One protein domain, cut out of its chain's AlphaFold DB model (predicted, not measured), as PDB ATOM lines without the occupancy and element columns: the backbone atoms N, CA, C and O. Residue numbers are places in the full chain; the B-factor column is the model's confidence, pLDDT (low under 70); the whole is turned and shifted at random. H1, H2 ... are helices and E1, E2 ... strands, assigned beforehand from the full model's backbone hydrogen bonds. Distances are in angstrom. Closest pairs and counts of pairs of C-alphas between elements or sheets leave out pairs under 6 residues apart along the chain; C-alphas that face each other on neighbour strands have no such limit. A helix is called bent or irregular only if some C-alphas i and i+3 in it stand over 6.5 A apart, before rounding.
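AT A GLANCE: This is residues 3 to 150 of the 151 residues of an uncharacterized protein of Roseimicrobium sp. ORNL1 (UniProt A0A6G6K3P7). A compact body and a long free arm make up this model: in the body, a small sheet of four short strands has H1 and H3 over one face, and the bent helix H4 crosses these two helices on their side away from the sheet. The far end of H4, residues 123 to 127, runs out of the body, and H5 follows it after a corner at residues 128 to 130, so that residues 123 to 150 stick out as an arm. The printed part has 148 residues, with five named helices and four named strands in the order E1 H1 H2 E2 E3 E4 H3 H4 H5; the class is mixed, helices and strands. The sheet runs E1 E2 E4 E3 and is mixed. The whole is loose, with a radius of gyration of the C-alphas of 19.4 A and spans of 67 by 30 by 25 A, the arm making much of the length.

IN THESE COORDINATES: E1 is residues 3 to 5, 6.6 A long, and its C-alpha 3 is at (289.296, 374.250, 216.897). After residues 6 to 17, which hold no named element, H1 is residues 18 to 27, 15.1 A long; it is irregular, but only just, with C-alphas 23 and 26 6.52 A apart. H2 is residues 30 to 33, 5.4 A long. The strands E2, residues 38 to 41, E3, residues 51 to 54, and E4, residues 59 to 62, measure 10.1 A, 10.0 A and 9.6 A. H3 is residues 69 to 85, 24.2 A long, from C-alpha 69 at (279.427, 380.646, 229.868). H4, residues 97 to 127, was assigned as one helix by its hydrogen bonds but is bent, with C-alphas 106 and 109 6.9 A apart; its arms are H4a, residues 97 to 106, 14.4 A, and H4b, residues 109 to 127, 27.1 A, at a steep tilt of 45 degrees. H5 is residues 131 to 148, 26.2 A long, and C-alpha 148 is at (304.331, 353.766, 244.184).

HOW THE PARTS SIT: E1 and E2 are parallel at 26 degrees, with N 4 and O 39 2.8 A apart. E2 and E4 are parallel at 19 degrees, with N 40 and O 60 at 2.8 A. E3 and E4 form an antiparallel hairpin at 161 degrees, with N 54 and O 59 at 2.8 A. E1, H1 H2, E2 is a strand-helix-strand unit, two parallel neighbour strands with helices between, and its crossover is left-handed. H1 and H3 lie on the same face of the sheet, giving two layers, helices on one face of a sheet. H1 is over E2 at a height over the sheet of 10.2 A, slantwise to the strands at 40 degrees on the local plane. H3 is over E3 at a height of 6.7 A, along the strands at 28 degrees on the local plane, only just short of slantwise; the closest C-alphas are those of Ala 51 and Ile 76, 5.3 A. H1 and H3 are near each other. H4b touches H1, Leu 24 to Val 114 6.1 A between the closest C-alphas, at a steep tilt of 45 degrees, opposite ways. H4b also touches H3, with the closest C-alphas, those of Trp 74 and Val 111, 6.3 A apart. H4a and H3 only just touch, with 3 pairs of C-alphas within 8 A, Ala 78 and Ile 103 closest at 6.6 A, about perpendicular at 74 degrees. H2 is not on the sheet but touches H3, Trp 32 and Tyr 84 having the closest C-alphas at 5.3 A. H5 touches no helix. In H3, H4a and H4b every O i to N i+4 pair is within hydrogen-bond range; in H1 4 of 6 are and in H5 13 of 14, while H2 is too short for such a pair.

THE WHOLE: The C-alphas farthest apart are those of Ala 98 and Ser 150, 69.6 A. Without residues 123 to 150, which stand free, the body has 120 residues, a radius of gyration of 13.8 A and spans of 39 by 32 by 25 A. The printed part has no cut. The links from E1 to H1 and from H3 to H4 are long. The mean pLDDT of the printed part is 75.2; residues 7 to 13, 45 to 46, 86 to 95 and 123 to 150 are under 70.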
ATOM      1  N   VAL A   3     289.265 373.654 215.543       83.19
ATOM      2  CA  VAL A   3     289.296 374.250 216.897       83.19
ATOM      3  C   VAL A   3     290.707 374.133 217.468       83.19
ATOM      4  O   VAL A   3     291.230 373.026 217.595       83.19
ATOM      5  N   ILE A   4     291.315 375.275 217.778       84.25
ATOM      6  CA  ILE A   4     292.634 375.427 218.396       84.25
ATOM      7  C   ILE A   4     292.404 375.793 219.861       84.25
ATOM      8  O   ILE A   4     291.585 376.660 220.154       84.25
ATOM      9  N   VAL A   5     293.101 375.128 220.771       78.38
ATOM     10  CA  VAL A   5     293.055 375.434 222.203       78.38
ATOM     11  C   VAL A   5     294.482 375.731 222.619       78.38
ATOM     12  O   VAL A   5     295.354 374.891 222.402       78.38
ATOM     13  N   ASP A   6     294.723 376.934 223.129       77.50
ATOM     14  CA  ASP A   6     296.040 377.299 223.648       77.50
ATOM     15  C   ASP A   6     296.339 376.480 224.915       77.50
ATOM     16  O   ASP A   6     295.417 376.140 225.661       77.50
ATOM     17  N   SER A   7     297.612 376.138 225.158       63.88
ATOM     18  CA  SER A   7     298.004 375.410 226.369       63.88
ATOM     19  C   SER A   7     297.617 376.217 227.612       63.88
ATOM     20  O   SER A   7     297.904 377.412 227.741       63.88
ATOM     21  N   VAL A   8     296.887 375.551 228.506       58.88
ATOM     22  CA  VAL A   8     296.356 376.122 229.741       58.88
ATOM     23  C   VAL A   8     297.315 375.727 230.850       58.88
ATOM     24  O   VAL A   8     297.179 374.641 231.403       58.88
ATOM     25  N   GLU A   9     298.307 376.567 231.134       50.41
ATOM     26  CA  GLU A   9     299.296 376.226 232.163       50.41
ATOM     27  C   GLU A   9     298.961 376.797 233.547       50.41
ATOM     28  O   GLU A   9     299.267 376.129 234.518       50.41
ATOM     29  N   GLU A  10     298.209 377.900 233.693       53.03
ATOM     30  CA  GLU A  10     297.852 378.421 235.031       53.03
ATOM     31  C   GLU A  10     296.651 379.400 235.021       53.03
ATOM     32  O   GLU A  10     296.509 380.227 234.111       53.03
ATOM     33  N   GLY A  11     295.760 379.312 236.031       54.75
ATOM     34  CA  GLY A  11     294.672 380.265 236.379       54.75
ATOM     35  C   GLY A  11     293.213 379.767 236.183       54.75
ATOM     36  O   GLY A  11     292.967 378.576 236.022       54.75
ATOM     37  N   HIS A  12     292.225 380.679 236.115       58.12
ATOM     38  CA  HIS A  12     290.791 380.343 235.975       58.12
ATOM     39  C   HIS A  12     290.466 379.423 234.787       58.12
ATOM     40  O   HIS A  12     291.009 379.594 233.690       58.12
ATOM     41  N   ARG A  13     289.527 378.489 235.001       68.75
ATOM     42  CA  ARG A  13     288.991 377.618 233.946       68.75
ATOM     43  C   ARG A  13     288.271 378.454 232.885       68.75
ATOM     44  O   ARG A  13     287.692 379.497 233.182       68.75
ATOM     45  N   HIS A  14     288.312 377.987 231.643       71.00
ATOM     46  CA  HIS A  14     287.523 378.573 230.567       71.00
ATOM     47  C   HIS A  14     286.022 378.404 230.837       71.00
ATOM     48  O   HIS A  14     285.588 377.329 231.248       71.00
ATOM     49  N   GLY A  15     285.223 379.431 230.532       72.25
ATOM     50  CA  GLY A  15     283.757 379.343 230.535       72.25
ATOM     51  C   GLY A  15     283.187 378.409 229.453       72.25
ATOM     52  O   GLY A  15     282.041 377.968 229.560       72.25
ATOM     53  N   LEU A  16     283.995 378.076 228.436       81.50
ATOM     54  CA  LEU A  16     283.689 377.113 227.374       81.50
ATOM     55  C   LEU A  16     284.849 376.140 227.148       81.50
ATOM     56  O   LEU A  16     286.009 376.546 227.071       81.50
ATOM     57  N   SER A  17     284.512 374.868 226.972       82.75
ATOM     58  CA  SER A  17     285.408 373.805 226.519       82.75
ATOM     59  C   SER A  17     285.401 373.661 224.991       82.75
ATOM     60  O   SER A  17     284.597 374.263 224.272       82.75
ATOM     61  N   LYS A  18     286.300 372.820 224.468       83.12
ATOM     62  CA  LYS A  18     286.326 372.452 223.046       83.12
ATOM     63  C   LYS A  18     285.045 371.725 222.627       83.12
ATOM     64  O   LYS A  18     284.568 371.911 221.508       83.12
ATOM     65  N   GLU A  19     284.505 370.893 223.508       80.62
ATOM     66  CA  GLU A  19     283.255 370.161 223.326       80.62
ATOM     67  C   GLU A  19     282.077 371.129 223.243       80.62
ATOM     68  O   GLU A  19     281.270 371.007 222.324       80.62
ATOM     69  N   ASP A  20     282.034 372.139 224.115       83.06
ATOM     70  CA  ASP A  20     280.977 373.154 224.085       83.06
ATOM     71  C   ASP A  20     280.975 373.910 222.748       83.06
ATOM     72  O   ASP A  20     279.917 374.131 222.170       83.06
ATOM     73  N   ILE A  21     282.153 374.234 222.193       85.88
ATOM     74  CA  ILE A  21     282.252 374.846 220.855       85.88
ATOM     75  C   ILE A  21     281.681 373.922 219.780       85.88
ATOM     76  O   ILE A  21     281.014 374.393 218.864       85.88
ATOM     77  N   ARG A  22     281.936 372.611 219.858       83.38
ATOM     78  CA  ARG A  22     281.404 371.650 218.878       83.38
ATOM     79  C   ARG A  22     279.881 371.552 218.933       83.38
ATOM     80  O   ARG A  22     279.285 371.378 217.879       83.38
ATOM     81  N   VAL A  23     279.282 371.678 220.118       81.94
ATOM     82  CA  VAL A  23     277.819 371.701 220.305       81.94
ATOM     83  C   VAL A  23     277.225 373.034 219.849       81.94
ATOM     84  O   VAL A  23     276.207 373.065 219.169       81.94
ATOM     85  N   LEU A  24     277.889 374.141 220.170       86.94
ATOM     86  CA  LEU A  24     277.455 375.488 219.814       86.94
ATOM     87  C   LEU A  24     277.517 375.739 218.301       86.94
ATOM     88  O   LEU A  24     276.640 376.393 217.744       86.94
ATOM     89  N   TRP A  25     278.547 375.232 217.617       87.88
ATOM     90  CA  TRP A  25     278.826 375.601 216.227       87.88
ATOM     91  C   TRP A  25     277.697 375.288 215.231       87.88
ATOM     92  O   TRP A  25     277.432 376.135 214.377       87.88
ATOM     93  N   PRO A  26     277.036 374.111 215.272       86.94
ATOM     94  CA  PRO A  26     275.866 373.794 214.449       86.94
ATOM     95  C   PRO A  26     274.663 374.713 214.655       86.94
ATOM     96  O   PRO A  26     273.900 374.889 213.712       86.94
ATOM     97  N   LEU A  27     274.517 375.293 215.848       86.44
ATOM     98  CA  LEU A  27     273.375 376.127 216.232       86.44
ATOM     99  C   LEU A  27     273.507 377.576 215.742       86.44
ATOM    100  O   LEU A  27     272.524 378.312 215.706       86.44
ATOM    101  N   ILE A  28     274.712 377.988 215.339       86.62
ATOM    102  CA  ILE A  28     274.928 379.280 214.689       86.62
ATOM    103  C   ILE A  28     274.415 379.201 213.239       86.62
ATOM    104  O   ILE A  28     274.796 378.270 212.512       86.62
ATOM    105  N   PRO A  29     273.633 380.194 212.766       86.81
ATOM    106  CA  PRO A  29     273.209 380.282 211.374       86.81
ATOM    107  C   PRO A  29     274.381 380.126 210.414       86.81
ATOM    108  O   PRO A  29     275.426 380.757 210.574       86.81
ATOM    109  N   GLN A  30     274.204 379.294 209.387       86.94
ATOM    110  CA  GLN A  30     275.239 379.062 208.380       86.94
ATOM    111  C   GLN A  30     275.833 380.359 207.798       86.94
ATOM    112  O   GLN A  30     277.064 380.434 207.764       86.94
ATOM    113  N   PRO A  31     275.033 381.386 207.439       86.75
ATOM    114  CA  PRO A  31     275.575 382.626 206.885       86.75
ATOM    115  C   PRO A  31     276.517 383.368 207.845       86.75
ATOM    116  O   PRO A  31     277.435 384.049 207.411       86.75
ATOM    117  N   TRP A  32     276.353 383.208 209.162       87.12
ATOM    118  CA  TRP A  32     277.183 383.911 210.148       87.12
ATOM    119  C   TRP A  32     278.537 383.233 210.367       87.12
ATOM    120  O   TRP A  32     279.508 383.863 210.781       87.12
ATOM    121  N   ARG A  33     278.619 381.925 210.099       87.69
ATOM    122  CA  ARG A  33     279.809 381.101 210.367       87.69
ATOM    123  C   ARG A  33     280.599 380.711 209.122       87.69
ATOM    124  O   ARG A  33     281.684 380.148 209.258       87.69
ATOM    125  N   GLU A  34     280.095 380.995 207.923       87.06
ATOM    126  CA  GLU A  34     280.721 380.590 206.653       87.06
ATOM    127  C   GLU A  34     282.141 381.150 206.474       87.06
ATOM    128  O   GLU A  34     283.038 380.471 205.969       87.06
ATOM    129  N   CYS A  35     282.379 382.365 206.973       84.50
ATOM    130  CA  CYS A  35     283.663 383.051 206.884       84.50
ATOM    131  C   CYS A  35     284.674 382.593 207.947       84.50
ATOM    132  O   CYS A  35     285.829 383.031 207.919       84.50
ATOM    133  N   VAL A  36     284.288 381.712 208.877       90.75
ATOM    134  CA  VAL A  36     285.154 381.253 209.967       90.75
ATOM    135  C   VAL A  36     285.778 379.899 209.628       90.75
ATOM    136  O   VAL A  36     285.139 378.847 209.638       90.75
ATOM    137  N   LYS A  37     287.089 379.903 209.376       90.75
ATOM    138  CA  LYS A  37     287.876 378.691 209.102       90.75
ATOM    139  C   LYS A  37     288.352 378.006 210.382       90.75
ATOM    140  O   LYS A  37     288.448 376.771 210.430       90.75
ATOM    141  N   ALA A  38     288.640 378.792 211.417       91.69
ATOM    142  CA  ALA A  38     289.143 378.296 212.689       91.69
ATOM    143  C   ALA A  38     288.544 379.035 213.889       91.69
ATOM    144  O   ALA A  38     288.296 380.236 213.832       91.69
ATOM    145  N   VAL A  39     288.387 378.318 214.996       91.56
ATOM    146  CA  VAL A  39     288.058 378.875 216.310       91.56
ATOM    147  C   VAL A  39     289.248 378.647 217.229       91.56
ATOM    148  O   VAL A  39     289.795 377.546 217.259       91.56
ATOM    149  N   ARG A  40     289.664 379.675 217.965       90.69
ATOM    150  CA  ARG A  40     290.749 379.607 218.945       90.69
ATOM    151  C   ARG A  40     290.211 379.913 220.335       90.69
ATOM    152  O   ARG A  40     289.788 381.035 220.581       90.69
ATOM    153  N   LEU A  41     290.284 378.945 221.243       88.00
ATOM    154  CA  LEU A  41     290.158 379.187 222.679       88.00
ATOM    155  C   LEU A  41     291.486 379.757 223.184       88.00
ATOM    156  O   LEU A  41     292.474 379.031 223.283       88.00
ATOM    157  N   SER A  42     291.501 381.064 223.437       83.81
ATOM    158  CA  SER A  42     292.680 381.810 223.882       83.81
ATOM    159  C   SER A  42     292.871 381.691 225.389       83.81
ATOM    160  O   SER A  42     291.914 381.847 226.149       83.81
ATOM    161  N   ASN A  43     294.113 381.483 225.829       77.56
ATOM    162  CA  ASN A  43     294.470 381.402 227.249       77.56
ATOM    163  C   ASN A  43     294.563 382.773 227.960       77.56
ATOM    164  O   ASN A  43     294.857 382.817 229.159       77.56
ATOM    165  N   SER A  44     294.291 383.875 227.252       76.88
ATOM    166  CA  SER A  44     294.350 385.233 227.804       76.88
ATOM    167  C   SER A  44     293.312 385.459 228.911       76.88
ATOM    168  O   SER A  44     292.129 385.159 228.743       76.88
ATOM    169  N   LEU A  45     293.767 386.020 230.036       67.06
ATOM    170  CA  LEU A  45     292.961 386.353 231.221       67.06
ATOM    171  C   LEU A  45     292.434 387.797 231.228       67.06
ATOM    172  O   LEU A  45     291.538 388.108 232.002       67.06
ATOM    173  N   HIS A  46     292.981 388.676 230.385       65.56
ATOM    174  CA  HIS A  46     292.776 390.129 230.491       65.56
ATOM    175  C   HIS A  46     292.047 390.746 229.294       65.56
ATOM    176  O   HIS A  46     292.044 391.965 229.130       65.56
ATOM    177  N   SER A  47     291.433 389.934 228.434       74.50
ATOM    178  CA  SER A  47     290.682 390.485 227.307       74.50
ATOM    179  C   SER A  47     289.369 391.102 227.783       74.50
ATOM    180  O   SER A  47     288.521 390.411 228.354       74.50
ATOM    181  N   ALA A  48     289.166 392.388 227.492       76.38
ATOM    182  CA  ALA A  48     287.911 393.090 227.767       76.38
ATOM    183  C   ALA A  48     286.724 392.510 226.973       76.38
ATOM    184  O   ALA A  48     285.585 392.590 227.414       76.38
ATOM    185  N   ILE A  49     286.987 391.858 225.836       82.44
ATOM    186  CA  ILE A  49     285.978 391.235 224.967       82.44
ATOM    187  C   ILE A  49     286.036 389.713 225.081       82.44
ATOM    188  O   ILE A  49     287.107 389.145 225.295       82.44
ATOM    189  N   ALA A  50     284.895 389.022 225.028       86.69
ATOM    190  CA  ALA A  50     284.866 387.562 225.182       86.69
ATOM    191  C   ALA A  50     285.013 386.807 223.851       86.69
ATOM    192  O   ALA A  50     285.409 385.642 223.850       86.69
ATOM    193  N   ALA A  51     284.754 387.474 222.726       89.44
ATOM    194  CA  ALA A  51     284.936 386.935 221.387       89.44
ATOM    195  C   ALA A  51     285.375 388.038 220.415       89.44
ATOM    196  O   ALA A  51     285.043 389.202 220.613       89.44
ATOM    197  N   GLU A  52     286.139 387.658 219.396       90.50
ATOM    198  CA  GLU A  52     286.653 388.556 218.360       90.50
ATOM    199  C   GLU A  52     286.870 387.780 217.061       90.50
ATOM    200  O   GLU A  52     287.594 386.777 217.039       90.50
ATOM    201  N   TYR A  53     286.287 388.245 215.960       90.31
ATOM    202  CA  TYR A  53     286.524 387.689 214.640       90.31
ATOM    203  C   TYR A  53     287.626 388.461 213.907       90.31
ATOM    204  O   TYR A  53     287.524 389.648 213.607       90.31
ATOM    205  N   VAL A  54     288.690 387.747 213.543       88.25
ATOM    206  CA  VAL A  54     289.832 388.287 212.805       88.25
ATOM    207  C   VAL A  54     289.706 387.905 211.332       88.25
ATOM    208  O   VAL A  54     290.106 386.808 210.926       88.25
ATOM    209  N   SER A  55     289.195 388.833 210.517       85.25
ATOM    210  CA  SER A  55     288.913 388.633 209.084       85.25
ATOM    211  C   SER A  55     290.124 388.167 208.273       85.25
ATOM    212  O   SER A  55     290.016 387.220 207.493       85.25
ATOM    213  N   GLN A  56     291.299 388.761 208.511       86.19
ATOM    214  CA  GLN A  56     292.552 388.437 207.812       86.19
ATOM    215  C   GLN A  56     292.919 386.953 207.928       86.19
ATOM    216  O   GLN A  56     293.360 386.330 206.966       86.19
ATOM    217  N   SER A  57     292.700 386.371 209.111       88.06
ATOM    218  CA  SER A  57     293.008 384.964 209.394       88.06
ATOM    219  C   SER A  57     291.782 384.051 209.323       88.06
ATOM    220  O   SER A  57     291.909 382.837 209.503       88.06
ATOM    221  N   LYS A  58     290.596 384.617 209.051       89.94
ATOM    222  CA  LYS A  58     289.303 383.923 209.084       89.94
ATOM    223  C   LYS A  58     289.118 383.127 210.380       89.94
ATOM    224  O   LYS A  58     288.681 381.972 210.355       89.94
ATOM    225  N   ARG A  59     289.511 383.723 211.511       92.69
ATOM    226  CA  ARG A  59     289.580 383.056 212.817       92.69
ATOM    227  C   ARG A  59     288.735 383.780 213.849       92.69
ATOM    228  O   ARG A  59     288.877 384.984 214.007       92.69
ATOM    229  N   LEU A  60     287.927 383.029 214.589       92.56
ATOM    230  CA  LEU A  60     287.243 383.522 215.781       92.56
ATOM    231  C   LEU A  60     288.105 383.224 217.013       92.56
ATOM    232  O   LEU A  60     288.333 382.058 217.341       92.56
ATOM    233  N   ASN A  61     288.600 384.260 217.676       91.88
ATOM    234  CA  ASN A  61     289.264 384.151 218.969       91.88
ATOM    235  C   ASN A  61     288.203 384.225 220.073       91.88
ATOM    236  O   ASN A  61     287.362 385.119 220.070       91.88
ATOM    237  N   ILE A  62     288.253 383.300 221.024       91.38
ATOM    238  CA  ILE A  62     287.362 383.242 222.182       91.38
ATOM    239  C   ILE A  62     288.218 383.407 223.437       91.38
ATOM    240  O   ILE A  62     289.090 382.583 223.718       91.38
ATOM    241  N   TYR A  63     287.941 384.459 224.199       89.50
ATOM    242  CA  TYR A  63     288.604 384.800 225.455       89.50
ATOM    243  C   TYR A  63     287.653 384.490 226.613       89.50
ATOM    244  O   TYR A  63     286.968 385.369 227.129       89.50
ATOM    245  N   SER A  64     287.555 383.213 226.981       84.75
ATOM    246  CA  SER A  64     286.515 382.715 227.893       84.75
ATOM    247  C   SER A  64     286.937 382.589 229.357       84.75
ATOM    248  O   SER A  64     286.145 382.140 230.183       84.75
ATOM    249  N   ARG A  65     288.181 382.923 229.707       82.25
ATOM    250  CA  ARG A  65     288.673 382.782 231.082       82.25
ATOM    251  C   ARG A  65     288.137 383.898 231.969       82.25
ATOM    252  O   ARG A  65     288.128 385.052 231.561       82.25
ATOM    253  N   GLY A  66     287.702 383.537 233.176       77.44
ATOM    254  CA  GLY A  66     287.123 384.494 234.127       77.44
ATOM    255  C   GLY A  66     285.743 385.030 233.726       77.44
ATOM    256  O   GLY A  66     285.232 385.912 234.404       77.44
ATOM    257  N   LYS A  67     285.140 384.496 232.655       82.69
ATOM    258  CA  LYS A  67     283.837 384.919 232.129       82.69
ATOM    259  C   LYS A  67     282.807 383.819 232.263       82.69
ATOM    260  O   LYS A  67     283.137 382.629 232.208       82.69
ATOM    261  N   SER A  68     281.552 384.218 232.428       84.56
ATOM    262  CA  SER A  68     280.461 383.249 232.482       84.56
ATOM    263  C   SER A  68     280.258 382.595 231.114       84.56
ATOM    264  O   SER A  68     280.533 383.180 230.066       84.56
ATOM    265  N   ARG A  69     279.753 381.359 231.109       85.56
ATOM    266  CA  ARG A  69     279.427 380.646 229.868       85.56
ATOM    267  C   ARG A  69     278.471 381.457 228.989       85.56
ATOM    268  O   ARG A  69     278.681 381.552 227.786       85.56
ATOM    269  N   GLU A  70     277.448 382.038 229.602       86.38
ATOM    270  CA  GLU A  70     276.438 382.855 228.931       86.38
ATOM    271  C   GLU A  70     277.047 384.102 228.284       86.38
ATOM    272  O   GLU A  70     276.842 384.319 227.095       86.38
ATOM    273  N   GLU A  71     277.882 384.847 229.010       85.25
ATOM    274  CA  GLU A  71     278.580 386.035 228.494       85.25
ATOM    275  C   GLU A  71     279.451 385.715 227.271       85.25
ATOM    276  O   GLU A  71     279.479 386.463 226.287       85.25
ATOM    277  N   VAL A  72     280.155 384.580 227.307       88.62
ATOM    278  CA  VAL A  72     281.001 384.142 226.193       88.62
ATOM    279  C   VAL A  72     280.149 383.765 224.982       88.62
ATOM    280  O   VAL A  72     280.458 384.194 223.873       88.62
ATOM    281  N   ILE A  73     279.078 382.989 225.176       89.94
ATOM    282  CA  ILE A  73     278.166 382.595 224.091       89.94
ATOM    283  C   ILE A  73     277.523 383.834 223.475       89.94
ATOM    284  O   ILE A  73     277.552 383.988 222.257       89.94
ATOM    285  N   TRP A  74     277.016 384.745 224.305       89.94
ATOM    286  CA  TRP A  74     276.437 386.005 223.857       89.94
ATOM    287  C   TRP A  74     277.411 386.787 222.979       89.94
ATOM    288  O   TRP A  74     277.076 387.170 221.862       89.94
ATOM    289  N   SER A  75     278.655 386.944 223.441       89.31
ATOM    290  CA  SER A  75     279.691 387.654 222.689       89.31
ATOM    291  C   SER A  75     280.029 386.974 221.362       89.31
ATOM    292  O   SER A  75     280.274 387.664 220.380       89.31
ATOM    293  N   ILE A  76     280.029 385.636 221.303       91.25
ATOM    294  CA  ILE A  76     280.240 384.893 220.050       91.25
ATOM    295  C   ILE A  76     279.125 385.207 219.049       91.25
ATOM    296  O   ILE A  76     279.415 385.524 217.898       91.25
ATOM    297  N   PHE A  77     277.863 385.124 219.473       90.31
ATOM    298  CA  PHE A  77     276.723 385.392 218.594       90.31
ATOM    299  C   PHE A  77     276.696 386.852 218.141       90.31
ATOM    300  O   PHE A  77     276.531 387.105 216.950       90.31
ATOM    301  N   ALA A  78     276.926 387.792 219.058       87.56
ATOM    302  CA  ALA A  78     276.998 389.213 218.742       87.56
ATOM    303  C   ALA A  78     278.113 389.515 217.728       87.56
ATOM    304  O   ALA A  78     277.855 390.172 216.727       87.56
ATOM    305  N   GLU A  79     279.325 388.992 217.936       89.06
ATOM    306  CA  GLU A  79     280.463 389.210 217.034       89.06
ATOM    307  C   GLU A  79     280.214 388.635 215.633       89.06
ATOM    308  O   GLU A  79     280.508 389.279 214.626       89.06
ATOM    309  N   LEU A  80     279.639 387.433 215.544       88.94
ATOM    310  CA  LEU A  80     279.345 386.801 214.258       88.94
ATOM    311  C   LEU A  80     278.186 387.484 213.525       88.94
ATOM    312  O   LEU A  80     278.274 387.671 212.313       88.94
ATOM    313  N   LEU A  81     277.133 387.897 214.237       87.62
ATOM    314  CA  LEU A  81     276.035 388.668 213.654       87.62
ATOM    315  C   LEU A  81     276.517 390.043 213.187       87.62
ATOM    316  O   LEU A  81     276.148 390.480 212.098       87.62
ATOM    317  N   LEU A  82     277.362 390.715 213.972       83.50
ATOM    318  CA  LEU A  82     277.986 391.975 213.577       83.50
ATOM    319  C   LEU A  82     278.830 391.794 212.324       83.50
ATOM    320  O   LEU A  82     278.677 392.563 211.383       83.50
ATOM    321  N   HIS A  83     279.662 390.754 212.269       83.12
ATOM    322  CA  HIS A  83     280.451 390.464 211.079       83.12
ATOM    323  C   HIS A  83     279.586 390.123 209.855       83.12
ATOM    324  O   HIS A  83     279.896 390.547 208.746       83.12
ATOM    325  N   TYR A  84     278.499 389.377 210.039       82.81
ATOM    326  CA  TYR A  84     277.573 389.050 208.956       82.81
ATOM    327  C   TYR A  84     276.816 390.286 208.451       82.81
ATOM    328  O   TYR A  84     276.678 390.495 207.249       82.81
ATOM    329  N   SER A  85     276.354 391.126 209.378       77.00
ATOM    330  CA  SER A  85     275.591 392.343 209.082       77.00
ATOM    331  C   SER A  85     276.471 393.467 208.539       77.00
ATOM    332  O   SER A  85     275.986 394.362 207.848       77.00
ATOM    333  N   MET A  86     277.759 393.445 208.877       67.44
ATOM    334  CA  MET A  86     278.741 394.443 208.496       67.44
ATOM    335  C   MET A  86     279.923 393.751 207.831       67.44
ATOM    336  O   MET A  86     280.797 393.194 208.496       67.44
ATOM    337  N   THR A  87     280.054 393.889 206.516       58.91
ATOM    338  CA  THR A  87     281.331 393.685 205.817       58.91
ATOM    339  C   THR A  87     282.340 394.803 206.179       58.91
ATOM    340  O   THR A  87     282.842 395.494 205.298       58.91
ATOM    341  N   HIS A  88     282.646 394.920 207.487       40.28
ATOM    342  CA  HIS A  88     283.468 395.869 208.272       40.28
ATOM    343  C   HIS A  88     282.737 397.106 208.852       40.28
ATOM    344  O   HIS A  88     281.922 397.686 208.137       40.28
ATOM    345  N   PRO A  89     283.023 397.555 210.107       47.59
ATOM    346  CA  PRO A  89     284.170 397.250 210.979       47.59
ATOM    347  C   PRO A  89     283.832 396.703 212.392       47.59
ATOM    348  O   PRO A  89     282.701 396.723 212.859       47.59
ATOM    349  N   THR A  90     284.896 396.229 213.049       49.47
ATOM    350  CA  THR A  90     285.055 395.759 214.441       49.47
ATOM    351  C   THR A  90     284.223 396.491 215.501       49.47
ATOM    352  O   THR A  90     284.043 397.704 215.393       49.47
ATOM    353  N   LEU A  91     283.913 395.787 216.604       50.06
ATOM    354  CA  LEU A  91     283.368 396.262 217.901       50.06
ATOM    355  C   LEU A  91     283.956 397.585 218.462       50.06
ATOM    356  O   LEU A  91     283.460 398.115 219.451       50.06
ATOM    357  N   LEU A  92     285.016 398.121 217.855       43.50
ATOM    358  CA  LEU A  92     285.618 399.419 218.154       43.50
ATOM    359  C   LEU A  92     284.842 400.620 217.586       43.50
ATOM    360  O   LEU A  92     285.032 401.734 218.076       43.50
ATOM    361  N   GLN A  93     283.975 400.448 216.581       51.00
ATOM    362  CA  GLN A  93     283.057 401.523 216.198       51.00
ATOM    363  C   GLN A  93     281.842 401.497 217.119       51.00
ATOM    364  O   GLN A  93     281.196 400.466 217.268       51.00
ATOM    365  N   LYS A  94     281.546 402.638 217.755       54.97
ATOM    366  CA  LYS A  94     280.390 402.833 218.641       54.97
ATOM    367  C   LYS A  94     279.103 402.366 217.953       54.97
ATOM    368  O   LYS A  94     278.484 403.127 217.212       54.97
ATOM    369  N   ILE A  95     278.690 401.137 218.241       64.62
ATOM    370  CA  ILE A  95     277.357 400.638 217.918       64.62
ATOM    371  C   ILE A  95     276.371 401.504 218.708       64.62
ATOM    372  O   ILE A  95     276.560 401.757 219.902       64.62
ATOM    373  N   SER A  96     275.350 402.033 218.039       71.12
ATOM    374  CA  SER A  96     274.329 402.831 218.720       71.12
ATOM    375  C   SER A  96     273.503 401.951 219.664       71.12
ATOM    376  O   SER A  96     273.284 400.774 219.387       71.12
ATOM    377  N   LYS A  97     272.959 402.525 220.746       73.94
ATOM    378  CA  LYS A  97     272.097 401.784 221.694       73.94
ATOM    379  C   LYS A  97     270.942 401.041 221.004       73.94
ATOM    380  O   LYS A  97     270.581 399.950 221.424       73.94
ATOM    381  N   ALA A  98     270.383 401.618 219.938       73.00
ATOM    382  CA  ALA A  98     269.307 401.005 219.161       73.00
ATOM    383  C   ALA A  98     269.780 399.779 218.362       73.00
ATOM    384  O   ALA A  98     269.066 398.783 218.278       73.00
ATOM    385  N   GLN A  99     270.993 399.825 217.804       71.75
ATOM    386  CA  GLN A  99     271.592 398.679 217.120       71.75
ATOM    387  C   GLN A  99     271.956 397.568 218.106       71.75
ATOM    388  O   GLN A  99     271.716 396.406 217.798       71.75
ATOM    389  N   THR A 100     272.456 397.913 219.297       74.69
ATOM    390  CA  THR A 100     272.697 396.938 220.372       74.69
ATOM    391  C   THR A 100     271.404 396.234 220.771       74.69
ATOM    392  O   THR A 100     271.352 395.015 220.722       74.69
ATOM    393  N   ALA A 101     270.323 396.978 221.033       79.38
ATOM    394  CA  ALA A 101     269.029 396.384 221.377       79.38
ATOM    395  C   ALA A 101     268.477 395.470 220.267       79.38
ATOM    396  O   ALA A 101     267.867 394.440 220.550       79.38
ATOM    397  N   LYS A 102     268.709 395.827 218.996       79.00
ATOM    398  CA  LYS A 102     268.326 394.986 217.859       79.00
ATOM    399  C   LYS A 102     269.132 393.685 217.826       79.00
ATOM    400  O   LYS A 102     268.528 392.620 217.736       79.00
ATOM    401  N   ILE A 103     270.457 393.772 217.945       80.81
ATOM    402  CA  ILE A 103     271.350 392.606 218.032       80.81
ATOM    403  C   ILE A 103     270.913 391.703 219.184       80.81
ATOM    404  O   ILE A 103     270.700 390.516 218.967       80.81
ATOM    405  N   ASP A 104     270.691 392.276 220.368       82.31
ATOM    406  CA  ASP A 104     270.265 391.550 221.562       82.31
ATOM    407  C   ASP A 104     268.945 390.802 221.322       82.31
ATOM    408  O   ASP A 104     268.835 389.623 221.654       82.31
ATOM    409  N   SER A 105     267.963 391.445 220.680       83.88
ATOM    410  CA  SER A 105     266.679 390.807 220.353       83.88
ATOM    411  C   SER A 105     266.803 389.644 219.361       83.88
ATOM    412  O   SER A 105     266.036 388.687 219.438       83.88
ATOM    413  N   GLU A 106     267.781 389.702 218.455       84.38
ATOM    414  CA  GLU A 106     268.018 388.685 217.429       84.38
ATOM    415  C   GLU A 106     268.800 387.486 217.981       84.38
ATOM    416  O   GLU A 106     268.474 386.336 217.680       84.38
ATOM    417  N   ILE A 107     269.796 387.730 218.839       86.44
ATOM    418  CA  ILE A 107     270.645 386.666 219.393       86.44
ATOM    419  C   ILE A 107     270.041 385.998 220.631       86.44
ATOM    420  O   ILE A 107     270.287 384.811 220.838       86.44
ATOM    421  N   ALA A 108     269.227 386.701 221.429       85.88
ATOM    422  CA  ALA A 108     268.613 386.171 222.651       85.88
ATOM    423  C   ALA A 108     267.954 384.782 222.495       85.88
ATOM    424  O   ALA A 108     268.287 383.887 223.281       85.88
ATOM    425  N   PRO A 109     267.073 384.531 221.499       86.88
ATOM    426  CA  PRO A 109     266.467 383.206 221.337       86.88
ATOM    427  C   PRO A 109     267.503 382.121 221.014       86.88
ATOM    428  O   PRO A 109     267.358 380.975 221.439       86.88
ATOM    429  N   MET A 110     268.577 382.474 220.306       85.75
ATOM    430  CA  MET A 110     269.634 381.534 219.930       85.75
ATOM    431  C   MET A 110     270.529 381.200 221.121       85.75
ATOM    432  O   MET A 110     270.839 380.034 221.355       85.75
ATOM    433  N   VAL A 111     270.898 382.210 221.914       84.06
ATOM    434  CA  VAL A 111     271.668 382.019 223.148       84.06
ATOM    435  C   VAL A 111     270.895 381.120 224.113       84.06
ATOM    436  O   VAL A 111     271.467 380.171 224.648       84.06
ATOM    437  N   ALA A 112     269.588 381.347 224.279       83.69
ATOM    438  CA  ALA A 112     268.737 380.501 225.112       83.69
ATOM    439  C   ALA A 112     268.705 379.038 224.624       83.69
ATOM    440  O   ALA A 112     268.841 378.120 225.437       83.69
ATOM    441  N   ALA A 113     268.587 378.813 223.310       82.12
ATOM    442  CA  ALA A 113     268.614 377.474 222.722       82.12
ATOM    443  C   ALA A 113     269.959 376.764 222.959       82.12
ATOM    444  O   ALA A 113     269.985 375.621 223.411       82.12
ATOM    445  N   VAL A 114     271.080 377.458 222.744       82.69
ATOM    446  CA  VAL A 114     272.425 376.908 222.984       82.69
ATOM    447  C   VAL A 114     272.637 376.584 224.460       82.69
ATOM    448  O   VAL A 114     273.178 375.532 224.792       82.69
ATOM    449  N   LEU A 115     272.218 377.467 225.369       83.50
ATOM    450  CA  LEU A 115     272.343 377.226 226.807       83.50
ATOM    451  C   LEU A 115     271.520 376.018 227.259       83.50
ATOM    452  O   LEU A 115     271.971 375.282 228.137       83.50
ATOM    453  N   LYS A 116     270.343 375.803 226.664       83.56
ATOM    454  CA  LYS A 116     269.523 374.615 226.907       83.56
ATOM    455  C   LYS A 116     270.236 373.344 226.433       83.56
ATOM    456  O   LYS A 116     270.448 372.451 227.247       83.56
ATOM    457  N   GLU A 117     270.701 373.310 225.187       79.88
ATOM    458  CA  GLU A 117     271.438 372.168 224.618       79.88
ATOM    459  C   GLU A 117     272.704 371.832 225.421       79.88
ATOM    460  O   GLU A 117     272.967 370.680 225.757       79.88
ATOM    461  N   LEU A 118     273.474 372.843 225.836       78.25
ATOM    462  CA  LEU A 118     274.661 372.626 226.671       78.25
ATOM    463  C   LEU A 118     274.320 372.069 228.062       78.25
ATOM    464  O   LEU A 118     275.137 371.349 228.641       78.25
ATOM    465  N   ARG A 119     273.145 372.395 228.619       80.50
ATOM    466  CA  ARG A 119     272.666 371.800 229.878       80.50
ATOM    467  C   ARG A 119     272.253 370.348 229.677       80.50
ATOM    468  O   ARG A 119     272.631 369.518 230.495       80.50
ATOM    469  N   GLU A 120     271.548 370.037 228.596       78.38
ATOM    470  CA  GLU A 120     271.112 368.673 228.273       78.38
ATOM    471  C   GLU A 120     272.307 367.755 227.993       78.38
ATOM    472  O   GLU A 120     272.393 366.669 228.560       78.38
ATOM    473  N   VAL A 121     273.310 368.223 227.242       74.19
ATOM    474  CA  VAL A 121     274.566 367.482 227.028       74.19
ATOM    475  C   VAL A 121     275.332 367.273 228.339       74.19
ATOM    476  O   VAL A 121     275.926 366.214 228.549       74.19
ATOM    477  N   ALA A 122     275.337 368.262 229.238       71.62
ATOM    478  CA  ALA A 122     275.958 368.110 230.553       71.62
ATOM    479  C   ALA A 122     275.204 367.095 231.433       71.62
ATOM    480  O   ALA A 122     275.844 366.292 232.110       71.62
ATOM    481  N   GLN A 123     273.869 367.099 231.390       68.38
ATOM    482  CA  GLN A 123     273.022 366.145 232.108       68.38
ATOM    483  C   GLN A 123     273.169 364.723 231.553       68.38
ATOM    484  O   GLN A 123     273.376 363.794 232.331       68.38
ATOM    485  N   ALA A 124     273.176 364.547 230.231       63.59
ATOM    486  CA  ALA A 124     273.410 363.257 229.585       63.59
ATOM    487  C   ALA A 124     274.773 362.666 229.981       63.59
ATOM    488  O   ALA A 124     274.856 361.515 230.396       63.59
ATOM    489  N   LYS A 125     275.832 363.487 229.998       59.66
ATOM    490  CA  LYS A 125     277.158 363.062 230.480       59.66
ATOM    491  C   LYS A 125     277.190 362.690 231.962       59.66
ATOM    492  O   LYS A 125     278.040 361.902 232.359       59.66
ATOM    493  N   SER A 126     276.313 363.267 232.782       59.16
ATOM    494  CA  SER A 126     276.168 362.860 234.184       59.16
ATOM    495  C   SER A 126     275.332 361.586 234.356       59.16
ATOM    496  O   SER A 126     275.488 360.909 235.366       59.16
ATOM    497  N   MET A 127     274.486 361.244 233.377       49.09
ATOM    498  CA  MET A 127     273.674 360.022 233.361       49.09
ATOM    499  C   MET A 127     274.402 358.813 232.755       49.09
ATOM    500  O   MET A 127     274.110 357.693 233.155       49.09
ATOM    501  N   ASP A 128     275.388 359.023 231.874       46.59
ATOM    502  CA  ASP A 128     276.277 357.972 231.337       46.59
ATOM    503  C   ASP A 128     277.393 357.545 232.317       46.59
ATOM    504  O   ASP A 128     278.335 356.839 231.950       46.59
ATOM    505  N   PHE A 129     277.319 357.973 233.580       45.16
ATOM    506  CA  PHE A 129     278.227 357.519 234.626       45.16
ATOM    507  C   PHE A 129     277.745 356.168 235.165       45.16
ATOM    508  O   PHE A 129     276.932 356.117 236.087       45.16
ATOM    509  N   ASP A 130     278.235 355.069 234.583       52.81
ATOM    510  CA  ASP A 130     278.063 353.735 235.162       52.81
ATOM    511  C   ASP A 130     278.769 353.708 236.537       52.81
ATOM    512  O   ASP A 130     279.989 353.904 236.603       52.81
ATOM    513  N   PRO A 131     278.053 353.482 237.656       53.53
ATOM    514  CA  PRO A 131     278.657 353.405 238.988       53.53
ATOM    515  C   PRO A 131     279.795 352.374 239.085       53.53
ATOM    516  O   PRO A 131     280.693 352.528 239.916       53.53
ATOM    517  N   LEU A 132     279.803 351.361 238.210       56.00
ATOM    518  CA  LEU A 132     280.865 350.355 238.133       56.00
ATOM    519  C   LEU A 132     282.198 350.914 237.611       56.00
ATOM    520  O   LEU A 132     283.254 350.359 237.923       56.00
ATOM    521  N   ASP A 133     282.190 352.015 236.856       56.34
ATOM    522  CA  ASP A 133     283.423 352.649 236.382       56.34
ATOM    523  C   ASP A 133     284.111 353.473 237.479       56.34
ATOM    524  O   ASP A 133     285.342 353.561 237.488       56.34
ATOM    525  N   TYR A 134     283.364 353.989 238.464       52.31
ATOM    526  CA  TYR A 134     283.959 354.658 239.626       52.31
ATOM    527  C   TYR A 134     284.732 353.680 240.506       52.31
ATOM    528  O   TYR A 134     285.878 353.964 240.846       52.31
ATOM    529  N   GLU A 135     284.167 352.506 240.807       56.31
ATOM    530  CA  GLU A 135     284.871 351.469 241.575       56.31
ATOM    531  C   GLU A 135     286.105 350.934 240.838       56.31
ATOM    532  O   GLU A 135     287.141 350.675 241.448       56.31
ATOM    533  N   ARG A 136     286.046 350.820 239.506       56.94
ATOM    534  CA  ARG A 136     287.207 350.420 238.692       56.94
ATOM    535  C   ARG A 136     288.287 351.496 238.652       56.94
ATOM    536  O   ARG A 136     289.476 351.164 238.656       56.94
ATOM    537  N   LEU A 137     287.899 352.770 238.608       50.25
ATOM    538  CA  LEU A 137     288.820 353.906 238.642       50.25
ATOM    539  C   LEU A 137     289.472 354.059 240.016       50.25
ATOM    540  O   LEU A 137     290.692 354.211 240.065       50.25
ATOM    541  N   THR A 138     288.719 353.950 241.113       58.00
ATOM    542  CA  THR A 138     289.275 353.985 242.475       58.00
ATOM    543  C   THR A 138     290.159 352.772 242.740       58.00
ATOM    544  O   THR A 138     291.286 352.949 243.193       58.00
ATOM    545  N   ALA A 139     289.755 351.567 242.322       66.00
ATOM    546  CA  ALA A 139     290.592 350.371 242.424       66.00
ATOM    547  C   ALA A 139     291.899 350.497 241.620       66.00
ATOM    548  O   ALA A 139     292.963 350.098 242.099       66.00
ATOM    549  N   ARG A 140     291.860 351.091 240.415       56.91
ATOM    550  CA  ARG A 140     293.075 351.398 239.636       56.91
ATOM    551  C   ARG A 140     293.959 352.427 240.329       56.91
ATOM    552  O   ARG A 140     295.180 352.286 240.290       56.91
ATOM    553  N   TRP A 141     293.365 353.444 240.945       46.06
ATOM    554  CA  TRP A 141     294.098 354.504 241.632       46.06
ATOM    555  C   TRP A 141     294.745 354.007 242.933       46.06
ATOM    556  O   TRP A 141     295.910 354.307 243.194       46.06
ATOM    557  N   ASP A 142     294.053 353.157 243.688       62.47
ATOM    558  CA  ASP A 142     294.578 352.518 244.898       62.47
ATOM    559  C   ASP A 142     295.650 351.467 244.576       62.47
ATOM    560  O   ASP A 142     296.662 351.372 245.275       62.47
ATOM    561  N   ALA A 143     295.492 350.719 243.480       63.94
ATOM    562  CA  ALA A 143     296.525 349.811 242.985       63.94
ATOM    563  C   ALA A 143     297.781 350.566 242.510       63.94
ATOM    564  O   ALA A 143     298.900 350.109 242.751       63.94
ATOM    565  N   ALA A 144     297.614 351.729 241.872       51.25
ATOM    566  CA  ALA A 144     298.725 352.585 241.463       51.25
ATOM    567  C   ALA A 144     299.452 353.201 242.670       51.25
ATOM    568  O   ALA A 144     300.680 353.202 242.700       51.25
ATOM    569  N   LYS A 145     298.717 353.638 243.703       52.97
ATOM    570  CA  LYS A 145     299.306 354.125 244.961       52.97
ATOM    571  C   LYS A 145     300.102 353.049 245.693       52.97
ATOM    572  O   LYS A 145     301.210 353.327 246.127       52.97
ATOM    573  N   LYS A 146     299.586 351.816 245.776       65.06
ATOM    574  CA  LYS A 146     300.301 350.692 246.410       65.06
ATOM    575  C   LYS A 146     301.601 350.324 245.688       65.06
ATOM    576  O   LYS A 146     302.568 349.932 246.340       65.06
ATOM    577  N   ARG A 147     301.637 350.461 244.357       60.38
ATOM    578  CA  ARG A 147     302.859 350.269 243.560       60.38
ATOM    579  C   ARG A 147     303.886 351.378 243.790       60.38
ATOM    580  O   ARG A 147     305.060 351.069 243.883       60.38
ATOM    581  N   ALA A 148     303.445 352.624 243.949       49.97
ATOM    582  CA  ALA A 148     304.331 353.766 244.184       49.97
ATOM    583  C   ALA A 148     304.956 353.810 245.595       49.97
ATOM    584  O   ALA A 148     305.874 354.585 245.825       49.97
ATOM    585  N   THR A 149     304.456 353.014 246.545       54.75
ATOM    586  CA  THR A 149     304.969 352.941 247.928       54.75
ATOM    587  C   THR A 149     305.748 351.659 248.230       54.75
ATOM    588  O   THR A 149     306.078 351.422 249.388       54.75
ATOM    589  N   SER A 150     305.985 350.810 247.225       55.41
ATOM    590  CA  SER A 150     306.724 349.542 247.367       55.41
ATOM    591  C   SER A 150     308.069 349.541 246.619       55.41
ATOM    592  O   SER A 150     308.656 348.474 246.459       55.41
TER     593      SER A 150